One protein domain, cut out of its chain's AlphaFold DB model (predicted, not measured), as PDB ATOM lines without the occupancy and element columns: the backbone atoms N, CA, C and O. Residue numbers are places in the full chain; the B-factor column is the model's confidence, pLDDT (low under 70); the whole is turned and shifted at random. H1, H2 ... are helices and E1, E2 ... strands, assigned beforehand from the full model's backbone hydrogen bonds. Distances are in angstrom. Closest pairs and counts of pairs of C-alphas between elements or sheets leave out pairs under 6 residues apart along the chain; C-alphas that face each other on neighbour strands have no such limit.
ATOM      1  N   ILE A  72     121.747 195.512 102.924       60.78
ATOM      2  CA  ILE A  72     122.406 194.356 103.556       60.78
ATOM      3  C   ILE A  72     123.680 193.997 102.794       60.78
ATOM      4  O   ILE A  72     124.705 193.713 103.418       60.78
ATOM      5  N   ASP A  73     123.654 194.077 101.465       64.81
ATOM      6  CA  ASP A  73     124.814 193.754 100.636       64.81
ATOM      7  C   ASP A  73     126.008 194.668 100.937       64.81
ATOM      8  O   ASP A  73     127.141 194.192 101.051       64.81
ATOM      9  N   TYR A  74     125.759 195.948 101.237       72.81
ATOM     10  CA  TYR A  74     126.802 196.891 101.654       72.81
ATOM     11  C   TYR A  74     127.566 196.453 102.919       72.81
ATOM     12  O   TYR A  74     128.740 196.793 103.099       72.81
ATOM     13  N   LEU A  75     126.950 195.661 103.808       76.94
ATOM     14  CA  LEU A  75     127.628 195.131 104.999       76.94
ATOM     15  C   LEU A  75     128.764 194.166 104.642       76.94
ATOM     16  O   LEU A  75     129.708 194.019 105.430       76.94
ATOM     17  N   TYR A  76     128.678 193.548 103.464       82.56
ATOM     18  CA  TYR A  76     129.636 192.587 102.938       82.56
ATOM     19  C   TYR A  76     130.596 193.200 101.909       82.56
ATOM     20  O   TYR A  76     131.656 192.625 101.681       82.56
ATOM     21  N   LEU A  77     130.336 194.394 101.369       84.62
ATOM     22  CA  LEU A  77     131.261 195.113 100.467       84.62
ATOM     23  C   LEU A  77     132.467 195.747 101.195       84.62
ATOM     24  O   LEU A  77     132.934 196.838 100.869       84.62
ATOM     25  N   LYS A  78     132.956 195.088 102.249       83.94
ATOM     26  CA  LYS A  78     134.094 195.519 103.065       83.94
ATOM     27  C   LYS A  78     135.238 194.520 102.914       83.94
ATOM     28  O   LYS A  78     134.967 193.325 102.794       83.94
ATOM     29  N   PRO A  79     136.500 194.964 103.054       84.81
ATOM     30  CA  PRO A  79     137.639 194.063 103.118       84.81
ATOM     31  C   PRO A  79     137.431 192.935 104.118       84.81
ATOM     32  O   PRO A  79     136.956 193.173 105.233       84.81
ATOM     33  N   TRP A  80     137.859 191.720 103.760       86.81
ATOM     34  CA  TRP A  80     137.739 190.536 104.617       86.81
ATOM     35  C   TRP A  80     138.268 190.790 106.034       86.81
ATOM     36  O   TRP A  80     137.663 190.398 107.031       86.81
ATOM     37  N   THR A  81     139.371 191.527 106.152       83.75
ATOM     38  CA  THR A  81     139.973 191.899 107.438       83.75
ATOM     39  C   THR A  81     139.033 192.724 108.324       83.75
ATOM     40  O   THR A  81     139.042 192.533 109.542       83.75
ATOM     41  N   LYS A  82     138.180 193.564 107.725       84.44
ATOM     42  CA  LYS A  82     137.217 194.455 108.393       84.44
ATOM     43  C   LYS A  82     135.856 193.805 108.661       84.44
ATOM     44  O   LYS A  82     135.054 194.376 109.397       84.44
ATOM     45  N   LEU A  83     135.580 192.627 108.097       85.00
ATOM     46  CA  LEU A  83     134.358 191.883 108.404       85.00
ATOM     47  C   LEU A  83     134.377 191.358 109.845       85.00
ATOM     48  O   LEU A  83     135.400 190.862 110.344       85.00
ATOM     49  N   THR A  84     133.218 191.435 110.503       87.88
ATOM     50  CA  THR A  84     133.003 190.846 111.828       87.88
ATOM     51  C   THR A  84     133.091 189.322 111.748       87.88
ATOM     52  O   THR A  84     132.953 188.728 110.676       87.88
ATOM     53  N   LEU A  85     133.312 188.664 112.889       86.12
ATOM     54  CA  LEU A  85     133.358 187.200 112.950       86.12
ATOM     55  C   LEU A  85     132.071 186.566 112.395       86.12
ATOM     56  O   LEU A  85     132.136 185.603 111.640       86.12
ATOM     57  N   ILE A  86     130.915 187.153 112.712       87.62
ATOM     58  CA  ILE A  86     129.604 186.679 112.256       87.62
ATOM     59  C   ILE A  86     129.490 186.773 110.730       87.62
ATOM     60  O   ILE A  86     129.136 185.787 110.090       87.62
ATOM     61  N   HIS A  87     129.865 187.908 110.130       88.06
ATOM     62  CA  HIS A  87     129.827 188.059 108.670       88.06
ATOM     63  C   HIS A  87     130.762 187.066 107.970       88.06
ATOM     64  O   HIS A  87     130.393 186.480 106.957       88.06
ATOM     65  N   LYS A  88     131.950 186.817 108.538       87.88
ATOM     66  CA  LYS A  88     132.895 185.817 108.017       87.88
ATOM     67  C   LYS A  88     132.309 184.405 108.032       87.88
ATOM     68  O   LYS A  88     132.451 183.684 107.051       87.88
ATOM     69  N   ILE A  89     131.626 184.031 109.116       88.75
ATOM     70  CA  ILE A  89     130.944 182.733 109.239       88.75
ATOM     71  C   ILE A  89     129.853 182.592 108.175       88.75
ATOM     72  O   ILE A  89     129.789 181.563 107.508       88.75
ATOM     73  N   ILE A  90     129.025 183.625 107.985       89.56
ATOM     74  CA  ILE A  90     127.964 183.623 106.965       89.56
ATOM     75  C   ILE A  90     128.570 183.398 105.575       89.56
ATOM     76  O   ILE A  90     128.152 182.486 104.865       89.56
ATOM     77  N   LYS A  91     129.622 184.145 105.223       88.44
ATOM     78  CA  LYS A  91     130.273 184.025 103.912       88.44
ATOM     79  C   LYS A  91     130.961 182.684 103.675       88.44
ATOM     80  O   LYS A  91     130.970 182.212 102.544       88.44
ATOM     81  N   ILE A  92     131.472 182.028 104.714       89.12
ATOM     82  CA  ILE A  92     131.993 180.657 104.600       89.12
ATOM     83  C   ILE A  92     130.881 179.647 104.362       89.12
ATOM     84  O   ILE A  92     131.032 178.785 103.502       89.12
ATOM     85  N   LYS A  93     129.754 179.769 105.068       89.19
ATOM     86  CA  LYS A  93     128.600 178.896 104.827       89.19
ATOM     87  C   LYS A  93     128.082 179.050 103.398       89.19
ATOM     88  O   LYS A  93     127.848 178.045 102.739       89.19
ATOM     89  N   GLU A  94     127.975 180.284 102.903       88.56
ATOM     90  CA  GLU A  94     127.627 180.563 101.502       88.56
ATOM     91  C   GLU A  94     128.636 179.946 100.527       88.56
ATOM     92  O   GLU A  94     128.244 179.300  99.560       88.56
ATOM     93  N   PHE A  95     129.934 180.115 100.790       88.88
ATOM     94  CA  PHE A  95     130.993 179.560  99.952       88.88
ATOM     95  C   PHE A  95     130.908 178.035  99.865       88.88
ATOM     96  O   PHE A  95     130.840 177.504  98.763       88.88
ATOM     97  N   VAL A  96     130.837 177.341 101.006       87.00
ATOM     98  CA  VAL A  96     130.738 175.874 101.049       87.00
ATOM     99  C   VAL A  96     129.436 175.383 100.417       87.00
ATOM    100  O   VAL A  96     129.435 174.366  99.729       87.00
ATOM    101  N   ASN A  97     128.332 176.116 100.586       86.50
ATOM    102  CA  ASN A  97     127.060 175.789  99.942       86.50
ATOM    103  C   ASN A  97     127.143 175.794  98.412       86.50
ATOM    104  O   ASN A  97     126.503 174.949  97.786       86.50
ATOM    105  N   ASN A  98     127.959 176.683  97.845       85.38
ATOM    106  CA  ASN A  98     128.191 176.789  96.406       85.38
ATOM    107  C   ASN A  98     129.222 175.783  95.869       85.38
ATOM    108  O   ASN A  98     129.409 175.715  94.656       85.38
ATOM    109  N   LEU A  99     129.906 175.022  96.731       83.88
ATOM    110  CA  LEU A  99     130.790 173.945  96.287       83.88
ATOM    111  C   LEU A  99     129.961 172.742  95.826       83.88
ATOM    112  O   LEU A  99     128.952 172.390  96.442       83.88
ATOM    113  N   GLU A 100     130.429 172.076  94.770       82.19
ATOM    114  CA  GLU A 100     129.828 170.856  94.217       82.19
ATOM    115  C   GLU A 100     130.119 169.624  95.100       82.19
ATOM    116  O   GLU A 100     130.772 168.670  94.683       82.19
ATOM    117  N   ILE A 101     129.649 169.649  96.349       81.56
ATOM    118  CA  ILE A 101     129.719 168.533  97.302       81.56
ATOM    119  C   ILE A 101     128.344 167.861  97.341       81.56
ATOM    120  O   ILE A 101     127.345 168.525  97.617       81.56
ATOM    121  N   LYS A 102     128.289 166.558  97.035       80.62
ATOM    122  CA  LYS A 102     127.033 165.783  96.982       80.62
ATOM    123  C   LYS A 102     126.569 165.287  98.351       80.62
ATOM    124  O   LYS A 102     125.373 165.102  98.540       80.62
ATOM    125  N   ASP A 103     127.503 165.032  99.262       83.25
ATOM    126  CA  ASP A 103     127.200 164.588 100.620       83.25
ATOM    127  C   ASP A 103     127.017 165.802 101.540       83.25
ATOM    128  O   ASP A 103     127.955 166.563 101.787       83.25
ATOM    129  N   GLU A 104     125.803 165.983 102.059       84.62
ATOM    130  CA  GLU A 104     125.488 167.056 103.009       84.62
ATOM    131  C   GLU A 104     126.273 166.917 104.324       84.62
ATOM    132  O   GLU A 104     126.651 167.921 104.921       84.62
ATOM    133  N   THR A 105     126.610 165.695 104.742       85.50
ATOM    134  CA  THR A 105     127.397 165.454 105.963       85.50
ATOM    135  C   THR A 105     128.829 165.948 105.792       85.50
ATOM    136  O   THR A 105     129.372 166.637 106.655       85.50
ATOM    137  N   GLU A 106     129.449 165.634 104.652       81.31
ATOM    138  CA  GLU A 106     130.783 166.128 104.296       81.31
ATOM    139  C   GLU A 106     130.784 167.658 104.190       81.31
ATOM    140  O   GLU A 106     131.697 168.335 104.670       81.31
ATOM    141  N   LYS A 107     129.711 168.210 103.623       85.06
ATOM    142  CA  LYS A 107     129.504 169.648 103.484       85.06
ATOM    143  C   LYS A 107     129.407 170.351 104.837       85.06
ATOM    144  O   LYS A 107     130.023 171.402 105.017       85.06
ATOM    145  N   ASP A 108     128.667 169.787 105.785       86.12
ATOM    146  CA  ASP A 108     128.521 170.336 107.134       86.12
ATOM    147  C   ASP A 108     129.817 170.225 107.944       86.12
ATOM    148  O   ASP A 108     130.263 171.225 108.512       86.12
ATOM    149  N   ASN A 109     130.509 169.085 107.875       86.56
ATOM    150  CA  ASN A 109     131.833 168.923 108.484       86.56
ATOM    151  C   ASN A 109     132.833 169.965 107.954       86.56
ATOM    152  O   ASN A 109     133.612 170.549 108.717       86.56
ATOM    153  N   LEU A 110     132.795 170.248 106.649       85.12
ATOM    154  CA  LEU A 110     133.649 171.264 106.044       85.12
ATOM    155  C   LEU A 110     133.299 172.679 106.526       85.12
ATOM    156  O   LEU A 110     134.206 173.472 106.802       85.12
ATOM    157  N   LYS A 111     132.005 173.008 106.655       88.88
ATOM    158  CA  LYS A 111     131.564 174.294 107.225       88.88
ATOM    159  C   LYS A 111     132.117 174.462 108.633       88.88
ATOM    160  O   LYS A 111     132.713 175.501 108.917       88.88
ATOM    161  N   ASP A 112     131.941 173.460 109.486       88.69
ATOM    162  CA  ASP A 112     132.349 173.527 110.886       88.69
ATOM    163  C   ASP A 112     133.865 173.673 111.016       88.69
ATOM    164  O   ASP A 112     134.336 174.590 111.694       88.69
ATOM    165  N   THR A 113     134.630 172.895 110.247       86.00
ATOM    166  CA  THR A 113     136.096 172.989 110.238       86.00
ATOM    167  C   THR A 113     136.574 174.379 109.797       86.00
ATOM    168  O   THR A 113     137.438 174.994 110.424       86.00
ATOM    169  N   LEU A 114     135.993 174.941 108.732       85.06
ATOM    170  CA  LEU A 114     136.350 176.285 108.265       85.06
ATOM    171  C   LEU A 114     135.944 177.382 109.264       85.06
ATOM    172  O   LEU A 114     136.652 178.385 109.406       85.06
ATOM    173  N   ILE A 115     134.829 177.202 109.975       87.12
ATOM    174  CA  ILE A 115     134.377 178.119 111.027       87.12
ATOM    175  C   ILE A 115     135.348 178.107 112.212       87.12
ATOM    176  O   ILE A 115     135.687 179.181 112.718       87.12
ATOM    177  N   GLU A 116     135.821 176.936 112.639       86.69
ATOM    178  CA  GLU A 116     136.839 176.810 113.690       86.69
ATOM    179  C   GLU A 116     138.128 177.538 113.308       86.69
ATOM    180  O   GLU A 116     138.606 178.399 114.048       86.69
ATOM    181  N   LEU A 117     138.611 177.347 112.081       82.38
ATOM    182  CA  LEU A 117     139.827 178.010 111.607       82.38
ATOM    183  C   LEU A 117     139.715 179.546 111.537       82.38
ATOM    184  O   LEU A 117     140.718 180.262 111.671       82.38
ATOM    185  N   ILE A 118     138.507 180.082 111.344       83.88
ATOM    186  CA  ILE A 118     138.254 181.526 111.432       83.88
ATOM    187  C   ILE A 118     138.280 182.002 112.883       83.88
ATOM    188  O   ILE A 118     138.861 183.061 113.154       83.88
ATOM    189  N   LYS A 119     137.663 181.251 113.804       82.19
ATOM    190  CA  LYS A 119     137.670 181.560 115.244       82.19
ATOM    191  C   LYS A 119     139.102 181.581 115.783       82.19
ATOM    192  O   LYS A 119     139.486 182.553 116.435       82.19
ATOM    193  N   ASP A 120     139.914 180.614 115.366       78.88
ATOM    194  CA  ASP A 120     141.326 180.479 115.738       78.88
ATOM    195  C   ASP A 120     142.244 181.485 115.030       78.88
ATOM    196  O   ASP A 120     143.457 181.506 115.234       78.88
ATOM    197  N   LYS A 121     141.679 182.363 114.185       68.50
ATOM    198  CA  LYS A 121     142.387 183.395 113.411       68.50
ATOM    199  C   LYS A 121     143.455 182.844 112.454       68.50
ATOM    200  O   LYS A 121     144.177 183.640 111.853       68.50
ATOM    201  N   SER A 122     143.523 181.531 112.231       65.62
ATOM    202  CA  SER A 122     144.545 180.877 111.397       65.62
ATOM    203  C   SER A 122     144.372 181.151 109.892       65.62
ATOM    204  O   SER A 122     145.300 180.960 109.101       65.62
ATOM    205  N   ILE A 123     143.186 181.633 109.500       67.38
ATOM    206  CA  ILE A 123     142.793 181.975 108.123       67.38
ATOM    207  C   ILE A 123     142.746 183.501 107.874       67.38
ATOM    208  O   ILE A 123     142.535 183.939 106.743       67.38
ATOM    209  N   LYS A 124     143.000 184.343 108.892       58.56
ATOM    210  CA  LYS A 124     142.705 185.796 108.893       58.56
ATOM    211  C   LYS A 124     143.071 186.576 107.620       58.56
ATOM    212  O   LYS A 124     142.305 187.461 107.254       58.56
ATOM    213  N   ASN A 125     144.186 186.248 106.964       59.72
ATOM    214  CA  ASN A 125     144.706 186.978 105.799       59.72
ATOM    215  C   ASN A 125     144.863 186.114 104.540       59.72
ATOM    216  O   ASN A 125     145.538 186.529 103.606       59.72
ATOM    217  N   LYS A 126     144.306 184.899 104.524       72.69
ATOM    218  CA  LYS A 126     144.484 183.986 103.389       72.69
ATOM    219  C   LYS A 126     143.227 183.825 102.544       72.69
ATOM    220  O   LYS A 126     143.338 183.274 101.471       72.69
ATOM    221  N   VAL A 127     142.052 184.289 102.966       81.81
ATOM    222  CA  VAL A 127     140.831 184.158 102.149       81.81
ATOM    223  C   VAL A 127     140.857 185.160 101.003       81.81
ATOM    224  O   VAL A 127     140.932 186.363 101.251       81.81
ATOM    225  N   ASN A 128     140.741 184.672  99.769       84.62
ATOM    226  CA  ASN A 128     140.537 185.535  98.615       84.62
ATOM    227  C   ASN A 128     139.061 185.936  98.589       84.62
ATOM    228  O   ASN A 128     138.169 185.096  98.441       84.62
ATOM    229  N   TYR A 129     138.816 187.223  98.805       87.56
ATOM    230  CA  TYR A 129     137.490 187.803  98.951       87.56
ATOM    231  C   TYR A 129     137.313 188.931  97.940       87.56
ATOM    232  O   TYR A 129     138.107 189.868  97.914       87.56
ATOM    233  N   ASP A 130     136.283 188.834  97.107       85.31
ATOM    234  CA  ASP A 130     135.880 189.889  96.188       85.31
ATOM    235  C   ASP A 130     135.032 190.913  96.951       85.31
ATOM    236  O   ASP A 130     133.853 190.688  97.237       85.31
ATOM    237  N   GLU A 131     135.651 192.042  97.287       86.00
ATOM    238  CA  GLU A 131     135.017 193.150  98.007       86.00
ATOM    239  C   GLU A 131     133.915 193.832  97.189       86.00
ATOM    240  O   GLU A 131     132.999 194.396  97.775       86.00
ATOM    241  N   THR A 132     133.963 193.754  95.856       81.75
ATOM    242  CA  THR A 132     132.959 194.372  94.974       81.75
ATOM    243  C   THR A 132     131.682 193.549  94.878       81.75
ATOM    244  O   THR A 132     130.610 194.094  94.626       81.75
ATOM    245  N   LYS A 133     131.785 192.236  95.109       83.25
ATOM    246  CA  LYS A 133     130.655 191.293  95.060       83.25
ATOM    247  C   LYS A 133     130.278 190.728  96.424       83.25
ATOM    248  O   LYS A 133     129.304 189.988  96.520       83.25
ATOM    249  N   GLY A 134     131.064 191.013  97.459       83.44
ATOM    250  CA  GLY A 134     130.873 190.484  98.804       83.44
ATOM    251  C   GLY A 134     130.968 188.953  98.882       83.44
ATOM    252  O   GLY A 134     130.211 188.326  99.629       83.44
ATOM    253  N   LYS A 135     131.838 188.332  98.069       87.44
ATOM    254  CA  LYS A 135     131.915 186.869  97.893       87.44
ATOM    255  C   LYS A 135     133.332 186.341  98.076       87.44
ATOM    256  O   LYS A 135     134.298 186.960  97.647       87.44
ATOM    257  N   ILE A 136     133.454 185.156  98.667       87.69
ATOM    258  CA  ILE A 136     134.723 184.421  98.713       87.69
ATOM    259  C   ILE A 136     134.950 183.785  97.341       87.69
ATOM    260  O   ILE A 136     134.088 183.058  96.853       87.69
ATOM    261  N   THR A 137     136.097 184.060  96.723       83.12
ATOM    262  CA  THR A 137     136.486 183.461  95.439       83.12
ATOM    263  C   THR A 137     137.262 182.167  95.644       83.12
ATOM    264  O   THR A 137     137.037 181.197  94.929       83.12
ATOM    265  N   SER A 138     138.143 182.122  96.644       81.06
ATOM    266  CA  SER A 138     138.877 180.907  96.997       81.06
ATOM    267  C   SER A 138     139.462 180.981  98.403       81.06
ATOM    268  O   SER A 138     139.837 182.051  98.888       81.06
ATOM    269  N   ILE A 139     139.651 179.821  99.026       83.19
ATOM    270  CA  ILE A 139     140.404 179.673 100.273       83.19
ATOM    271  C   ILE A 139     141.681 178.886  99.930       83.19
ATOM    272  O   ILE A 139     141.577 177.704  99.646       83.19
ATOM    273  N   PRO A 140     142.886 179.482  99.948       74.75
ATOM    274  CA  PRO A 140     144.146 178.829  99.574       74.75
ATOM    275  C   PRO A 140     144.514 177.610 100.419       74.75
ATOM    276  O   PRO A 140     145.245 176.749  99.955       74.75
ATOM    277  N   LYS A 141     144.027 177.547 101.664       72.94
ATOM    278  CA  LYS A 141     144.171 176.364 102.522       72.94
ATOM    279  C   LYS A 141     143.214 175.234 102.145       72.94
ATOM    280  O   LYS A 141     143.323 174.163 102.712       72.94
ATOM    281  N   LEU A 142     142.254 175.474 101.259       77.25
ATOM    282  CA  LEU A 142     141.285 174.481 100.828       77.25
ATOM    283  C   LEU A 142     141.754 173.883  99.500       77.25
ATOM    284  O   LEU A 142     141.712 174.550  98.467       77.25
ATOM    285  N   ALA A 143     142.203 172.634  99.534       71.44
ATOM    286  CA  ALA A 143     142.577 171.874  98.352       71.44
ATOM    287  C   ALA A 143     141.465 170.885  97.999       71.44
ATOM    288  O   ALA A 143     140.959 170.167  98.858       71.44
ATOM    289  N   PHE A 144     141.102 170.820  96.722       70.44
ATOM    290  CA  PHE A 144     140.231 169.765  96.219       70.44
ATOM    291  C   PHE A 144     141.101 168.584  95.775       70.44
ATOM    292  O   PHE A 144     141.848 168.696  94.802       70.44
ATOM    293  N   GLN A 145     141.058 167.477  96.516       67.06
ATOM    294  CA  GLN A 145     141.816 166.257  96.237       67.06
ATOM    295  C   GLN A 145     140.903 165.040  96.397       67.06
ATOM    296  O   GLN A 145     140.131 164.959  97.344       67.06
ATOM    297  N   ASN A 146     140.990 164.077  95.474       57.34
ATOM    298  CA  ASN A 146     140.206 162.832  95.510       57.34
ATOM    299  C   ASN A 146     138.682 163.043  95.590       57.34
ATOM    300  O   ASN A 146     137.990 162.317  96.297       57.34
ATOM    301  N   SER A 147     138.161 164.038  94.866       61.62
ATOM    302  CA  SER A 147     136.743 164.431  94.902       61.62
ATOM    303  C   SER A 147     136.254 164.954  96.259       61.62
ATOM    304  O   SER A 147     135.049 165.073  96.458       61.62
ATOM    305  N   GLN A 148     137.176 165.285  97.165       66.19
ATOM    306  CA  GLN A 148     136.897 165.789  98.504       66.19
ATOM    307  C   GLN A 148     137.667 167.085  98.755       66.19
ATOM    308  O   GLN A 148     138.741 167.332  98.198       66.19
ATOM    309  N   TYR A 149     137.114 167.940  99.605       71.38
ATOM    310  CA  TYR A 149     137.777 169.173 100.011       71.38
ATOM    311  C   TYR A 149     138.566 168.932 101.297       71.38
ATOM    312  O   TYR A 149     138.002 168.600 102.335       71.38
ATOM    313  N   THR A 150     139.880 169.128 101.235       68.44
ATOM    314  CA  THR A 150     140.801 168.939 102.358       68.44
ATOM    315  C   THR A 150     141.491 170.249 102.712       68.44
ATOM    316  O   THR A 150     141.691 171.119 101.860       68.44
ATOM    317  N   ILE A 151     141.826 170.413 103.991       67.19
ATOM    318  CA  ILE A 151     142.564 171.580 104.472       67.19
ATOM    319  C   ILE A 151     144.055 171.238 104.525       67.19
ATOM    320  O   ILE A 151     144.431 170.271 105.187       67.19
ATOM    321  N   VAL A 152     144.879 172.034 103.836       60.59
ATOM    322  CA  VAL A 152     146.342 171.877 103.701       60.59
ATOM    323  C   VAL A 152     147.088 173.018 104.395       60.59
ATOM    324  O   VAL A 152     146.621 174.186 104.343       60.59
TER     325      VAL A 152
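Overview. This is residues 72 to 152 of the 152 residues of an uncharacterized protein of viral metagenome (UniProt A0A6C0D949). Two helices side by side, H1 and H2, lie over two small strand hairpins set one after the other, H1 near E2 and H2 near E4. Residues 72 to 84, with no named element, lie toward one end. The printed part has 81 residues, with H1, H2, E1, E2, E3, E4 in chain order, two antiparallel two-stranded sheets and a mixed class. It is compact, radius of gyration of the C-alphas 12.3 A, and spans 35 by 23 by 18 A.

Along the chain. H1, residues 85 to 97, begins at C-alpha 85 (133.358, 187.200, 112.950) and measures 18.4 A. H2, residues 104 to 119, measures 22.5 A. E1 is 128 to 130, E2 135 to 138, E3 142 to 145, and E4 148 to 151, ending at C-alpha 151 (142.564, 171.580, 104.472).

Arrangement. H1 and H2, a helical hairpin, touch at a shallow tilt of 27 degrees, opposite ways; their closest C-alphas, Lys 93 and Lys 111, are 6.0 A apart. In both, every O i to N i+4 pair is within hydrogen-bond range. The closest C-alphas of H1 and E2, Phe 95 and Ile 136, are 6.3 A apart. In hairpin E1 and E2, N 130 and O 135 are 2.8 A apart; in hairpin E3 and E4, N 143 and O 150, 2.8 A.

Size, cuts and confidence. The farthest C-alphas, Tyr 74 and Asn 146, are 37.1 A apart. The printed part has no cut and no long link. Confidence is under 70 at residues 72 to 73, 121 to 125, 145 to 148 and 150 to 152.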